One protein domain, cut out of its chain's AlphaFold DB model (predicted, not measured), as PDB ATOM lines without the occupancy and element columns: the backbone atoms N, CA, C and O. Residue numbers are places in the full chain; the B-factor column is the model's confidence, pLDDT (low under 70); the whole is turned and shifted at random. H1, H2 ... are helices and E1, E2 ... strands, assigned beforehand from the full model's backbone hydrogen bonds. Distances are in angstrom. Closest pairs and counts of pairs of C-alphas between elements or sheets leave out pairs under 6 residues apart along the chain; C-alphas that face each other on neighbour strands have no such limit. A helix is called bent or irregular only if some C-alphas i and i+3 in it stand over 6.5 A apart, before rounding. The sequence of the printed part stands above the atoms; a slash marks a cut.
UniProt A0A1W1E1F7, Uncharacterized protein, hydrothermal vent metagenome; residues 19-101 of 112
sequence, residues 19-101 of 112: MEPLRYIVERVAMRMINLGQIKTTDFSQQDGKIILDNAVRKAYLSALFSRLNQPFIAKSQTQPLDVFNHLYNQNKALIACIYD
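AT A GLANCE: This is residues 19 to 101 of the 112 residues of an uncharacterized protein of hydrothermal vent metagenome (UniProt A0A1W1E1F7). Two helices, H1 and H2, cross each other in the middle of an elongated model, with the small strand hairpin E1 and E2 at one end and the third helix, H3, running out at the other end. H3 begins beside the last residues of H2, and residues 92 to 101 stick out as an arm; residues 46 to 51, at the turn of the hairpin, stick out too. The printed part has 83 residues with three named helices and two named strands, in the order H1, E1, E2, H2, H3; the sheet has the order E1, E2 and is antiparallel. The class is mostly helix. The whole is loose, with a radius of gyration of the C-alphas of 16.8 A and spans of 52 by 27 by 16 A.

IN THESE COORDINATES: H1 is residues 19 to 35, 24.6 A from first to last C-alpha, and begins at C-alpha 19 at (-44.877, -5.308, 48.507). It is irregular: C-alphas 21 and 24 are 7.3 A apart, and its line is a rough one. E1 is residues 44 to 47, 9.8 A long, and E2 is residues 50 to 53, 9.9 A long. H2 is residues 55 to 70, 22.4 A long, beginning at C-alpha 55 at (-28.038, 11.020, 39.410). H3 is residues 84 to 100, 24.6 A long, and ends at C-alpha 100 at (-48.893, -21.502, 61.680).

HOW THE PARTS SIT: H1 touches H2, the closest C-alphas being those of Val 29 and Leu 65, 6.2 A apart. They run opposite ways at a steep tilt of 52 degrees. E1 and E2 form a hairpin, antiparallel at 145 degrees; N 45 and O 52 are within hydrogen-bond range at 2.9 A, and N 52 and O 45 at 2.8 A. H2 touches H3 with residues 69 to 70 alone, and H3 touches H2 with residues 84 to 85 alone; the closest C-alphas are those of Leu 69 and Val 84, 5.2 A apart. They run the same way at a steep tilt of 60 degrees. H1 and H3 are close but not clearly touching, with the C-alphas of Met 19 and Leu 88 closest at 7.6 A. E1 is apart from H2 and from H3. In H2 and H3 every O i to N i+4 pair is within hydrogen-bond range; in H1, 10 of 13 are.

THE WHOLE: The two C-alphas farthest apart are those of Thr 42 and Asp 101, 53.2 A. The printed part has no cut. The link from H2 to H3, residues 71 to 83, is long, and its C-alphas lie 11 to 22 A from the mean of all C-alphas. The mean pLDDT of the printed part is 95.4, and no printed residue is under 70.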
ATOM      1  N   MET A  19     -45.003  -6.696  48.954       93.31
ATOM      2  CA  MET A  19     -44.877  -5.308  48.507       93.31
ATOM      3  C   MET A  19     -45.963  -4.904  47.507       93.31
ATOM      4  O   MET A  19     -46.237  -3.709  47.376       93.31
ATOM      5  N   GLU A  20     -46.589  -5.860  46.820       93.44
ATOM      6  CA  GLU A  20     -47.524  -5.590  45.723       93.44
ATOM      7  C   GLU A  20     -48.681  -4.651  46.115       93.44
ATOM      8  O   GLU A  20     -48.882  -3.647  45.426       93.44
ATOM      9  N   PRO A  21     -49.375  -4.829  47.263       92.44
ATOM     10  CA  PRO A  21     -50.456  -3.922  47.662       92.44
ATOM     11  C   PRO A  21     -49.999  -2.482  47.934       92.44
ATOM     12  O   PRO A  21     -50.820  -1.569  47.955       92.44
ATOM     13  N   LEU A  22     -48.702  -2.263  48.169       92.31
ATOM     14  CA  LEU A  22     -48.100  -0.966  48.494       92.31
ATOM     15  C   LEU A  22     -47.419  -0.315  47.281       92.31
ATOM     16  O   LEU A  22     -47.029   0.854  47.349       92.31
ATOM     17  N   ARG A  23     -47.291  -1.041  46.161       93.50
ATOM     18  CA  ARG A  23     -46.575  -0.610  44.950       93.50
ATOM     19  C   ARG A  23     -47.064   0.734  44.414       93.50
ATOM     20  O   ARG A  23     -46.254   1.564  44.002       93.50
ATOM     21  N   TYR A  24     -48.366   0.997  44.516       94.50
ATOM     22  CA  TYR A  24     -48.966   2.253  44.065       94.50
ATOM     23  C   TYR A  24     -48.331   3.492  44.724       94.50
ATOM     24  O   TYR A  24     -48.419   4.591  44.181       94.50
ATOM     25  N   ILE A  25     -47.738   3.372  45.923       95.38
ATOM     26  CA  ILE A  25     -47.116   4.504  46.629       95.38
ATOM     27  C   ILE A  25     -45.918   5.010  45.825       95.38
ATOM     28  O   ILE A  25     -45.757   6.219  45.650       95.38
ATOM     29  N   VAL A  26     -45.124   4.080  45.292       96.81
ATOM     30  CA  VAL A  26     -43.950   4.352  44.455       96.81
ATOM     31  C   VAL A  26     -44.372   5.076  43.173       96.81
ATOM     32  O   VAL A  26     -43.797   6.109  42.818       96.81
ATOM     33  N   GLU A  27     -45.429   4.576  42.527       96.94
ATOM     34  CA  GLU A  27     -45.998   5.137  41.297       96.94
ATOM     35  C   GLU A  27     -46.581   6.536  41.530       96.94
ATOM     36  O   GLU A  27     -46.300   7.462  40.770       96.94
ATOM     37  N   ARG A  28     -47.320   6.741  42.628       97.50
ATOM     38  CA  ARG A  28     -47.875   8.056  42.978       97.50
ATOM     39  C   ARG A  28     -46.796   9.103  43.233       97.50
ATOM     40  O   ARG A  28     -46.976  10.251  42.830       97.50
ATOM     41  N   VAL A  29     -45.687   8.739  43.879       98.38
ATOM     42  CA  VAL A  29     -44.557   9.663  44.075       98.38
ATOM     43  C   VAL A  29     -43.934  10.038  42.732       98.38
ATOM     44  O   VAL A  29     -43.720  11.225  42.485       98.38
ATOM     45  N   ALA A  30     -43.710   9.062  41.847       98.00
ATOM     46  CA  ALA A  30     -43.155   9.315  40.516       98.00
ATOM     47  C   ALA A  30     -44.063  10.245  39.700       98.00
ATOM     48  O   ALA A  30     -43.616  11.295  39.239       98.00
ATOM     49  N   MET A  31     -45.358   9.922  39.620       98.38
ATOM     50  CA  MET A  31     -46.354  10.736  38.919       98.38
ATOM     51  C   MET A  31     -46.441  12.154  39.483       98.38
ATOM     52  O   MET A  31     -46.496  13.117  38.724       98.38
ATOM     53  N   ARG A  32     -46.403  12.314  40.813       98.44
ATOM     54  CA  ARG A  32     -46.397  13.639  41.445       98.44
ATOM     55  C   ARG A  32     -45.180  14.457  41.020       98.44
ATOM     56  O   ARG A  32     -45.338  15.622  40.674       98.44
ATOM     57  N   MET A  33     -43.984  13.875  41.065       98.50
ATOM     58  CA  MET A  33     -42.759  14.595  40.706       98.50
ATOM     59  C   MET A  33     -42.721  14.966  39.220       98.50
ATOM     60  O   MET A  33     -42.282  16.064  38.889       98.50
ATOM     61  N   ILE A  34     -43.243  14.104  38.341       98.25
ATOM     62  CA  ILE A  34     -43.417  14.408  36.914       98.25
ATOM     63  C   ILE A  34     -44.409  15.568  36.727       98.25
ATOM     64  O   ILE A  34     -44.079  16.562  36.089       98.25
ATOM     65  N   ASN A  35     -45.591  15.494  37.346       98.38
ATOM     66  CA  ASN A  35     -46.638  16.516  37.208       98.38
ATOM     67  C   ASN A  35     -46.222  17.887  37.760       98.38
ATOM     68  O   ASN A  35     -46.681  18.915  37.274       98.38
ATOM     69  N   LEU A  36     -45.350  17.911  38.772       98.19
ATOM     70  CA  LEU A  36     -44.782  19.140  39.331       98.19
ATOM     71  C   LEU A  36     -43.537  19.632  38.571       98.19
ATOM     72  O   LEU A  36     -42.906  20.596  39.002       98.19
ATOM     73  N   GLY A  37     -43.143  18.969  37.479       97.69
ATOM     74  CA  GLY A  37     -41.963  19.325  36.688       97.69
ATOM     75  C   GLY A  37     -40.632  19.132  37.424       97.69
ATOM     76  O   GLY A  37     -39.629  19.722  37.025       97.69
ATOM     77  N   GLN A  38     -40.618  18.340  38.500       98.06
ATOM     78  CA  GLN A  38     -39.417  17.986  39.269       98.06
ATOM     79  C   GLN A  38     -38.621  16.859  38.604       98.06
ATOM     80  O   GLN A  38     -37.437  16.705  38.883       98.06
ATOM     81  N   ILE A  39     -39.285  16.069  37.756       98.31
ATOM     82  CA  ILE A  39     -38.673  15.114  36.833       98.31
ATOM     83  C   ILE A  39     -39.141  15.494  35.430       98.31
ATOM     84  O   ILE A  39     -40.344  15.594  35.184       98.31
ATOM     85  N   LYS A  40     -38.197  15.704  34.518       98.06
ATOM     86  CA  LYS A  40     -38.423  16.121  33.131       98.06
ATOM     87  C   LYS A  40     -37.819  15.111  32.165       98.06
ATOM     88  O   LYS A  40     -36.955  14.320  32.525       98.06
ATOM     89  N   THR A  41     -38.227  15.173  30.901       97.19
ATOM     90  CA  THR A  41     -37.648  14.341  29.833       97.19
ATOM     91  C   THR A  41     -36.147  14.578  29.653       97.19
ATOM     92  O   THR A  41     -35.420  13.636  29.355       97.19
ATOM     93  N   THR A  42     -35.672  15.802  29.898       97.94
ATOM     94  CA  THR A  42     -34.249  16.181  29.851       97.94
ATOM     95  C   THR A  42     -33.401  15.546  30.951       97.94
ATOM     96  O   THR A  42     -32.180  15.564  30.850       97.94
ATOM     97  N   ASP A  43     -34.029  14.985  31.988       98.12
ATOM     98  CA  ASP A  43     -33.331  14.332  33.098       98.12
ATOM     99  C   ASP A  43     -33.012  12.862  32.793       98.12
ATOM    100  O   ASP A  43     -32.463  12.154  33.634       98.12
ATOM    101  N   PHE A  44     -33.368  12.378  31.602       97.94
ATOM    102  CA  PHE A  44     -33.089  11.023  31.155       97.94
ATOM    103  C   PHE A  44     -32.039  11.021  30.046       97.94
ATOM    104  O   PHE A  44     -32.042  11.868  29.154       97.94
ATOM    105  N   SER A  45     -31.162  10.021  30.074       97.25
ATOM    106  CA  SER A  45     -30.161   9.782  29.034       97.25
ATOM    107  C   SER A  45     -30.198   8.332  28.569       97.25
ATOM    108  O   SER A  45     -30.510   7.427  29.349       97.25
ATOM    109  N   GLN A  46     -29.892   8.105  27.294       97.31
ATOM    110  CA  GLN A  46     -29.762   6.762  26.744       97.31
ATOM    111  C   GLN A  46     -28.297   6.325  26.780       97.31
ATOM    112  O   GLN A  46     -27.430   7.023  26.261       97.31
ATOM    113  N   GLN A  47     -28.025   5.169  27.384       94.94
ATOM    114  CA  GLN A  47     -26.689   4.574  27.480       94.94
ATOM    115  C   GLN A  47     -26.808   3.058  27.299       94.94
ATOM    116  O   GLN A  47     -27.600   2.424  27.995       94.94
ATOM    117  N   ASP A  48     -26.072   2.474  26.349       94.44
ATOM    118  CA  ASP A  48     -26.035   1.022  26.090       94.44
ATOM    119  C   ASP A  48     -27.423   0.357  25.976       94.44
ATOM    120  O   ASP A  48     -27.694  -0.688  26.572       94.44
ATOM    121  N   GLY A  49     -28.351   1.000  25.257       95.00
ATOM    122  CA  GLY A  49     -29.726   0.507  25.093       95.00
ATOM    123  C   GLY A  49     -30.621   0.650  26.333       95.00
ATOM    124  O   GLY A  49     -31.730   0.123  26.346       95.00
ATOM    125  N   LYS A  50     -30.172   1.364  27.371       95.44
ATOM    126  CA  LYS A  50     -30.922   1.638  28.606       95.44
ATOM    127  C   LYS A  50     -31.280   3.114  28.694       95.44
ATOM    128  O   LYS A  50     -30.531   3.959  28.215       95.44
ATOM    129  N   ILE A  51     -32.388   3.416  29.364       96.56
ATOM    130  CA  ILE A  51     -32.755   4.780  29.754       96.56
ATOM    131  C   ILE A  51     -32.407   4.962  31.227       96.56
ATOM    132  O   ILE A  51     -32.880   4.215  32.085       96.56
ATOM    133  N   ILE A  52     -31.552   5.936  31.511       96.88
ATOM    134  CA  ILE A  52     -31.007   6.194  32.840       96.88
ATOM    135  C   ILE A  52     -31.458   7.578  33.289       96.88
ATOM    136  O   ILE A  52     -31.293   8.555  32.564       96.88
ATOM    137  N   LEU A  53     -32.015   7.643  34.497       97.56
ATOM    138  CA  LEU A  53     -32.341   8.893  35.174       97.56
ATOM    139  C   LEU A  53     -31.064   9.530  35.731       97.56
ATOM    140  O   LEU A  53     -30.257   8.839  36.362       97.56
ATOM    141  N   ASP A  54     -30.922  10.839  35.543       97.81
ATOM    142  CA  ASP A  54     -29.835  11.635  36.096       97.81
ATOM    143  C   ASP A  54     -29.645  11.371  37.598       97.81
ATOM    144  O   ASP A  54     -30.592  11.168  38.363       97.81
ATOM    145  N   ASN A  55     -28.389  11.378  38.042       97.75
ATOM    146  CA  ASN A  55     -28.038  11.020  39.410       97.75
ATOM    147  C   ASN A  55     -28.612  11.979  40.458       97.75
ATOM    148  O   ASN A  55     -29.003  11.518  41.535       97.75
ATOM    149  N   ALA A  56     -28.645  13.285  40.184       97.88
ATOM    150  CA  ALA A  56     -29.199  14.265  41.111       97.88
ATOM    151  C   ALA A  56     -30.720  14.100  41.207       97.88
ATOM    152  O   ALA A  56     -31.267  14.030  42.311       97.88
ATOM    153  N   VAL A  57     -31.385  13.920  40.065       98.00
ATOM    154  CA  VAL A  57     -32.839  13.710  40.005       98.00
ATOM    155  C   VAL A  57     -33.239  12.378  40.641       98.00
ATOM    156  O   VAL A  57     -34.191  12.316  41.420       98.00
ATOM    157  N   ARG A  58     -32.457  11.315  40.429       98.00
ATOM    158  CA  ARG A  58     -32.636  10.017  41.094       98.00
ATOM    159  C   ARG A  58     -32.530  10.132  42.613       98.00
ATOM    160  O   ARG A  58     -33.353   9.557  43.320       98.00
ATOM    161  N   LYS A  59     -31.546  10.874  43.134       98.44
ATOM    162  CA  LYS A  59     -31.421  11.125  44.582       98.44
ATOM    163  C   LYS A  59     -32.622  11.899  45.123       98.44
ATOM    164  O   LYS A  59     -33.146  11.529  46.171       98.44
ATOM    165  N   ALA A  60     -33.086  12.920  44.401       98.38
ATOM    166  CA  ALA A  60     -34.279  13.675  44.775       98.38
ATOM    167  C   ALA A  60     -35.533  12.783  44.803       98.38
ATOM    168  O   ALA A  60     -36.300  12.835  45.764       98.38
ATOM    169  N   TYR A  61     -35.700  11.910  43.804       98.38
ATOM    170  CA  TYR A  61     -36.784  10.930  43.767       98.38
ATOM    171  C   TYR A  61     -36.734   9.971  44.955       98.38
ATOM    172  O   TYR A  61     -37.737   9.796  45.643       98.38
ATOM    173  N   LEU A  62     -35.564   9.390  45.241       98.31
ATOM    174  CA  LEU A  62     -35.395   8.505  46.391       98.31
ATOM    175  C   LEU A  62     -35.702   9.236  47.701       98.31
ATOM    176  O   LEU A  62     -36.415   8.690  48.535       98.31
ATOM    177  N   SER A  63     -35.249  10.480  47.866       98.50
ATOM    178  CA  SER A  63     -35.579  11.283  49.047       98.50
ATOM    179  C   SER A  63     -37.085  11.505  49.184       98.50
ATOM    180  O   SER A  63     -37.629  11.305  50.267       98.50
ATOM    181  N   ALA A  64     -37.778  11.882  48.104       98.50
ATOM    182  CA  ALA A  64     -39.226  12.080  48.118       98.50
ATOM    183  C   ALA A  64     -39.981  10.774  48.412       98.50
ATOM    184  O   ALA A  64     -40.951  10.771  49.175       98.50
ATOM    185  N   LEU A  65     -39.515   9.660  47.843       98.44
ATOM    186  CA  LEU A  65     -40.061   8.334  48.092       98.44
ATOM    187  C   LEU A  65     -39.887   7.941  49.559       98.44
ATOM    188  O   LEU A  65     -40.870   7.588  50.202       98.44
ATOM    189  N   PHE A  66     -38.682   8.056  50.118       98.06
ATOM    190  CA  PHE A  66     -38.426   7.747  51.525       98.06
ATOM    191  C   PHE A  66     -39.251   8.625  52.466       98.06
ATOM    192  O   PHE A  66     -39.827   8.101  53.419       98.06
ATOM    193  N   SER A  67     -39.390   9.920  52.180       98.19
ATOM    194  CA  SER A  67     -40.290  10.792  52.942       98.19
ATOM    195  C   SER A  67     -41.730  10.284  52.899       98.19
ATOM    196  O   SER A  67     -42.398  10.236  53.929       98.19
ATOM    197  N   ARG A  68     -42.214   9.835  51.732       97.56
ATOM    198  CA  ARG A  68     -43.568   9.282  51.607       97.56
ATOM    199  C   ARG A  68     -43.731   7.937  52.315       97.56
ATOM    200  O   ARG A  68     -44.798   7.702  52.879       97.56
ATOM    201  N   LEU A  69     -42.722   7.069  52.278       96.81
ATOM    202  CA  LEU A  69     -42.742   5.769  52.954       96.81
ATOM    203  C   LEU A  69     -42.781   5.927  54.479       96.81
ATOM    204  O   LEU A  69     -43.497   5.179  55.136       96.81
ATOM    205  N   ASN A  70     -42.081   6.930  55.020       97.69
ATOM    206  CA  ASN A  70     -42.086   7.262  56.449       97.69
ATOM    207  C   ASN A  70     -43.315   8.073  56.892       97.69
ATOM    208  O   ASN A  70     -43.535   8.247  58.086       97.69
ATOM    209  N   GLN A  71     -44.116   8.594  55.958       96.62
ATOM    210  CA  GLN A  71     -45.293   9.388  56.295       96.62
ATOM    211  C   GLN A  71     -46.429   8.483  56.810       96.62
ATOM    212  O   GLN A  71     -46.921   7.650  56.035       96.62
ATOM    213  N   PRO A  72     -46.909   8.674  58.056       95.50
ATOM    214  CA  PRO A  72     -47.968   7.845  58.614       95.50
ATOM    215  C   PRO A  72     -49.305   8.013  57.890       95.50
ATOM    216  O   PRO A  72     -49.682   9.115  57.485       95.50
ATOM    217  N   PHE A  73     -50.049   6.917  57.756       92.56
ATOM    218  CA  PHE A  73     -51.424   6.908  57.259       92.56
ATOM    219  C   PHE A  73     -52.212   5.731  57.852       92.56
ATOM    220  O   PHE A  73     -51.633   4.758  58.339       92.56
ATOM    221  N   ILE A  74     -53.542   5.821  57.815       91.44
ATOM    222  CA  ILE A  74     -54.446   4.810  58.376       91.44
ATOM    223  C   ILE A  74     -54.871   3.839  57.266       91.44
ATOM    224  O   ILE A  74     -55.422   4.258  56.246       91.44
ATOM    225  N   ALA A  75     -54.615   2.543  57.458       87.81
ATOM    226  CA  ALA A  75     -55.116   1.480  56.583       87.81
ATOM    227  C   ALA A  75     -56.566   1.112  56.938       87.81
ATOM    228  O   ALA A  75     -57.011   1.333  58.063       87.81
ATOM    229  N   LYS A  76     -57.311   0.498  56.011       85.88
ATOM    230  CA  LYS A  76     -58.732   0.152  56.210       85.88
ATOM    231  C   LYS A  76     -58.977  -0.731  57.444       85.88
ATOM    232  O   LYS A  76     -60.015  -0.601  58.084       85.88
ATOM    233  N   SER A  77     -58.032  -1.612  57.765       78.12
ATOM    234  CA  SER A  77     -58.096  -2.568  58.879       78.12
ATOM    235  C   SER A  77     -57.499  -2.049  60.192       78.12
ATOM    236  O   SER A  77     -57.386  -2.813  61.147       78.12
ATOM    237  N   GLN A  78     -57.087  -0.781  60.255       81.81
ATOM    238  CA  GLN A  78     -56.386  -0.218  61.406       81.81
ATOM    239  C   GLN A  78     -57.020   1.091  61.878       81.81
ATOM    240  O   GLN A  78     -57.676   1.802  61.122       81.81
ATOM    241  N   THR A  79     -56.809   1.407  63.154       85.00
ATOM    242  CA  THR A  79     -57.298   2.639  63.793       85.00
ATOM    243  C   THR A  79     -56.193   3.662  64.026       85.00
ATOM    244  O   THR A  79     -56.480   4.851  64.127       85.00
ATOM    245  N   GLN A  80     -54.936   3.216  64.087       89.44
ATOM    246  CA  GLN A  80     -53.775   4.069  64.322       89.44
ATOM    247  C   GLN A  80     -53.024   4.357  63.017       89.44
ATOM    248  O   GLN A  80     -52.921   3.467  62.166       89.44
ATOM    249  N   PRO A  81     -52.494   5.578  62.836       93.31
ATOM    250  CA  PRO A  81     -51.653   5.893  61.692       93.31
ATOM    251  C   PRO A  81     -50.284   5.225  61.850       93.31
ATOM    252  O   PRO A  81     -49.613   5.400  62.863       93.31
ATOM    253  N   LEU A  82     -49.857   4.495  60.821       94.94
ATOM    254  CA  LEU A  82     -48.534   3.871  60.746       94.94
ATOM    255  C   LEU A  82     -47.853   4.262  59.434       94.94
ATOM    256  O   LEU A  82     -48.520   4.555  58.437       94.94
ATOM    257  N   ASP A  83     -46.523   4.276  59.431       95.75
ATOM    258  CA  ASP A  83     -45.744   4.370  58.198       95.75
ATOM    259  C   ASP A  83     -45.800   3.057  57.389       95.75
ATOM    260  O   ASP A  83     -46.283   2.020  57.856       95.75
ATOM    261  N   VAL A  84     -45.311   3.095  56.146       94.88
ATOM    262  CA  VAL A  84     -45.346   1.937  55.239       94.88
ATOM    263  C   VAL A  84     -44.579   0.740  55.802       94.88
ATOM    264  O   VAL A  84     -45.011  -0.398  55.619       94.88
ATOM    265  N   PHE A  85     -43.465   0.970  56.497       95.19
ATOM    266  CA  PHE A  85     -42.634  -0.104  57.037       95.19
ATOM    267  C   PHE A  85     -43.351  -0.851  58.160       95.19
ATOM    268  O   PHE A  85     -43.339  -2.080  58.188       95.19
ATOM    269  N   ASN A  86     -44.047  -0.127  59.031       95.50
ATOM    270  CA  ASN A  86     -44.855  -0.692  60.102       95.50
ATOM    271  C   ASN A  86     -46.099  -1.418  59.564       95.50
ATOM    272  O   ASN A  86     -46.438  -2.500  60.049       95.50
ATOM    273  N   HIS A  87     -46.740  -0.902  58.508       94.25
ATOM    274  CA  HIS A  87     -47.799  -1.638  57.800       94.25
ATOM    275  C   HIS A  87     -47.286  -2.959  57.223       94.25
ATOM    276  O   HIS A  87     -47.908  -4.004  57.425       94.25
ATOM    277  N   LEU A  88     -46.135  -2.930  56.547       94.50
ATOM    278  CA  LEU A  88     -45.508  -4.116  55.970       94.50
ATOM    279  C   LEU A  88     -45.086  -5.114  57.055       94.50
ATOM    280  O   LEU A  88     -45.308  -6.315  56.911       94.50
ATOM    281  N   TYR A  89     -44.518  -4.642  58.164       95.06
ATOM    282  CA  TYR A  89     -44.171  -5.481  59.309       95.06
ATOM    283  C   TYR A  89     -45.407  -6.199  59.871       95.06
ATOM    284  O   TYR A  89     -45.384  -7.415  60.072       95.06
ATOM    285  N   ASN A  90     -46.524  -5.488  60.031       93.75
ATOM    286  CA  ASN A  90     -47.777  -6.086  60.492       93.75
ATOM    287  C   ASN A  90     -48.339  -7.112  59.493       93.75
ATOM    288  O   ASN A  90     -48.809  -8.168  59.915       93.75
ATOM    289  N   GLN A  91     -48.244  -6.855  58.183       93.50
ATOM    290  CA  GLN A  91     -48.616  -7.827  57.143       93.50
ATOM    291  C   GLN A  91     -47.746  -9.093  57.210       93.50
ATOM    292  O   GLN A  91     -48.281 -10.198  57.164       93.50
ATOM    293  N   ASN A  92     -46.431  -8.953  57.417       94.75
ATOM    294  CA  ASN A  92     -45.534 -10.093  57.635       94.75
ATOM    295  C   ASN A  92     -45.960 -10.925  58.854       94.75
ATOM    296  O   ASN A  92     -46.070 -12.145  58.765       94.75
ATOM    297  N   LYS A  93     -46.238 -10.278  59.994       94.88
ATOM    298  CA  LYS A  93     -46.672 -10.969  61.221       94.88
ATOM    299  C   LYS A  93     -48.020 -11.669  61.039       94.88
ATOM    300  O   LYS A  93     -48.174 -12.790  61.518       94.88
ATOM    301  N   ALA A  94     -48.963 -11.041  60.338       93.31
ATOM    302  CA  ALA A  94     -50.262 -11.634  60.031       93.31
ATOM    303  C   ALA A  94     -50.131 -12.862  59.117       93.31
ATOM    304  O   ALA A  94     -50.758 -13.885  59.379       93.31
ATOM    305  N   LEU A  95     -49.276 -12.790  58.091       94.38
ATOM    306  CA  LEU A  95     -49.007 -13.919  57.204       94.38
ATOM    307  C   LEU A  95     -48.345 -15.079  57.957       94.38
ATOM    308  O   LEU A  95     -48.783 -16.216  57.826       94.38
ATOM    309  N   ILE A  96     -47.337 -14.794  58.790       94.69
ATOM    310  CA  ILE A  96     -46.712 -15.802  59.661       94.69
ATOM    311  C   ILE A  96     -47.783 -16.477  60.526       94.69
ATOM    312  O   ILE A  96     -47.841 -17.699  60.586       94.69
ATOM    313  N   ALA A  97     -48.658 -15.698  61.165       94.75
ATOM    314  CA  ALA A  97     -49.707 -16.240  62.018       94.75
ATOM    315  C   ALA A  97     -50.701 -17.126  61.244       94.75
ATOM    316  O   ALA A  97     -51.073 -18.171  61.756       94.75
ATOM    317  N   CYS A  98     -51.075 -16.746  60.021       94.62
ATOM    318  CA  CYS A  98     -51.935 -17.539  59.135       94.62
ATOM    319  C   CYS A  98     -51.279 -18.861  58.697       94.62
ATOM    320  O   CYS A  98     -51.951 -19.880  58.607       94.62
ATOM    321  N   ILE A  99     -49.960 -18.874  58.472       93.19
ATOM    322  CA  ILE A  99     -49.229 -20.097  58.101       93.19
ATOM    323  C   ILE A  99     -49.176 -21.103  59.262       93.19
ATOM    324  O   ILE A  99     -49.230 -22.306  59.024       93.19
ATOM    325  N   TYR A 100     -49.036 -20.630  60.504       94.38
ATOM    326  CA  TYR A 100     -48.893 -21.502  61.680       94.38
ATOM    327  C   TYR A 100     -50.217 -21.866  62.370       94.38
ATOM    328  O   TYR A 100     -50.237 -22.809  63.159       94.38
ATOM    329  N   ASP A 101     -51.298 -21.127  62.120       93.00
ATOM    330  CA  ASP A 101     -52.592 -21.293  62.786       93.00
ATOM    331  C   ASP A 101     -53.724 -21.295  61.751       93.00
ATOM    332  O   ASP A 101     -54.063 -20.251  61.192       93.00
TER     333      ASP A 101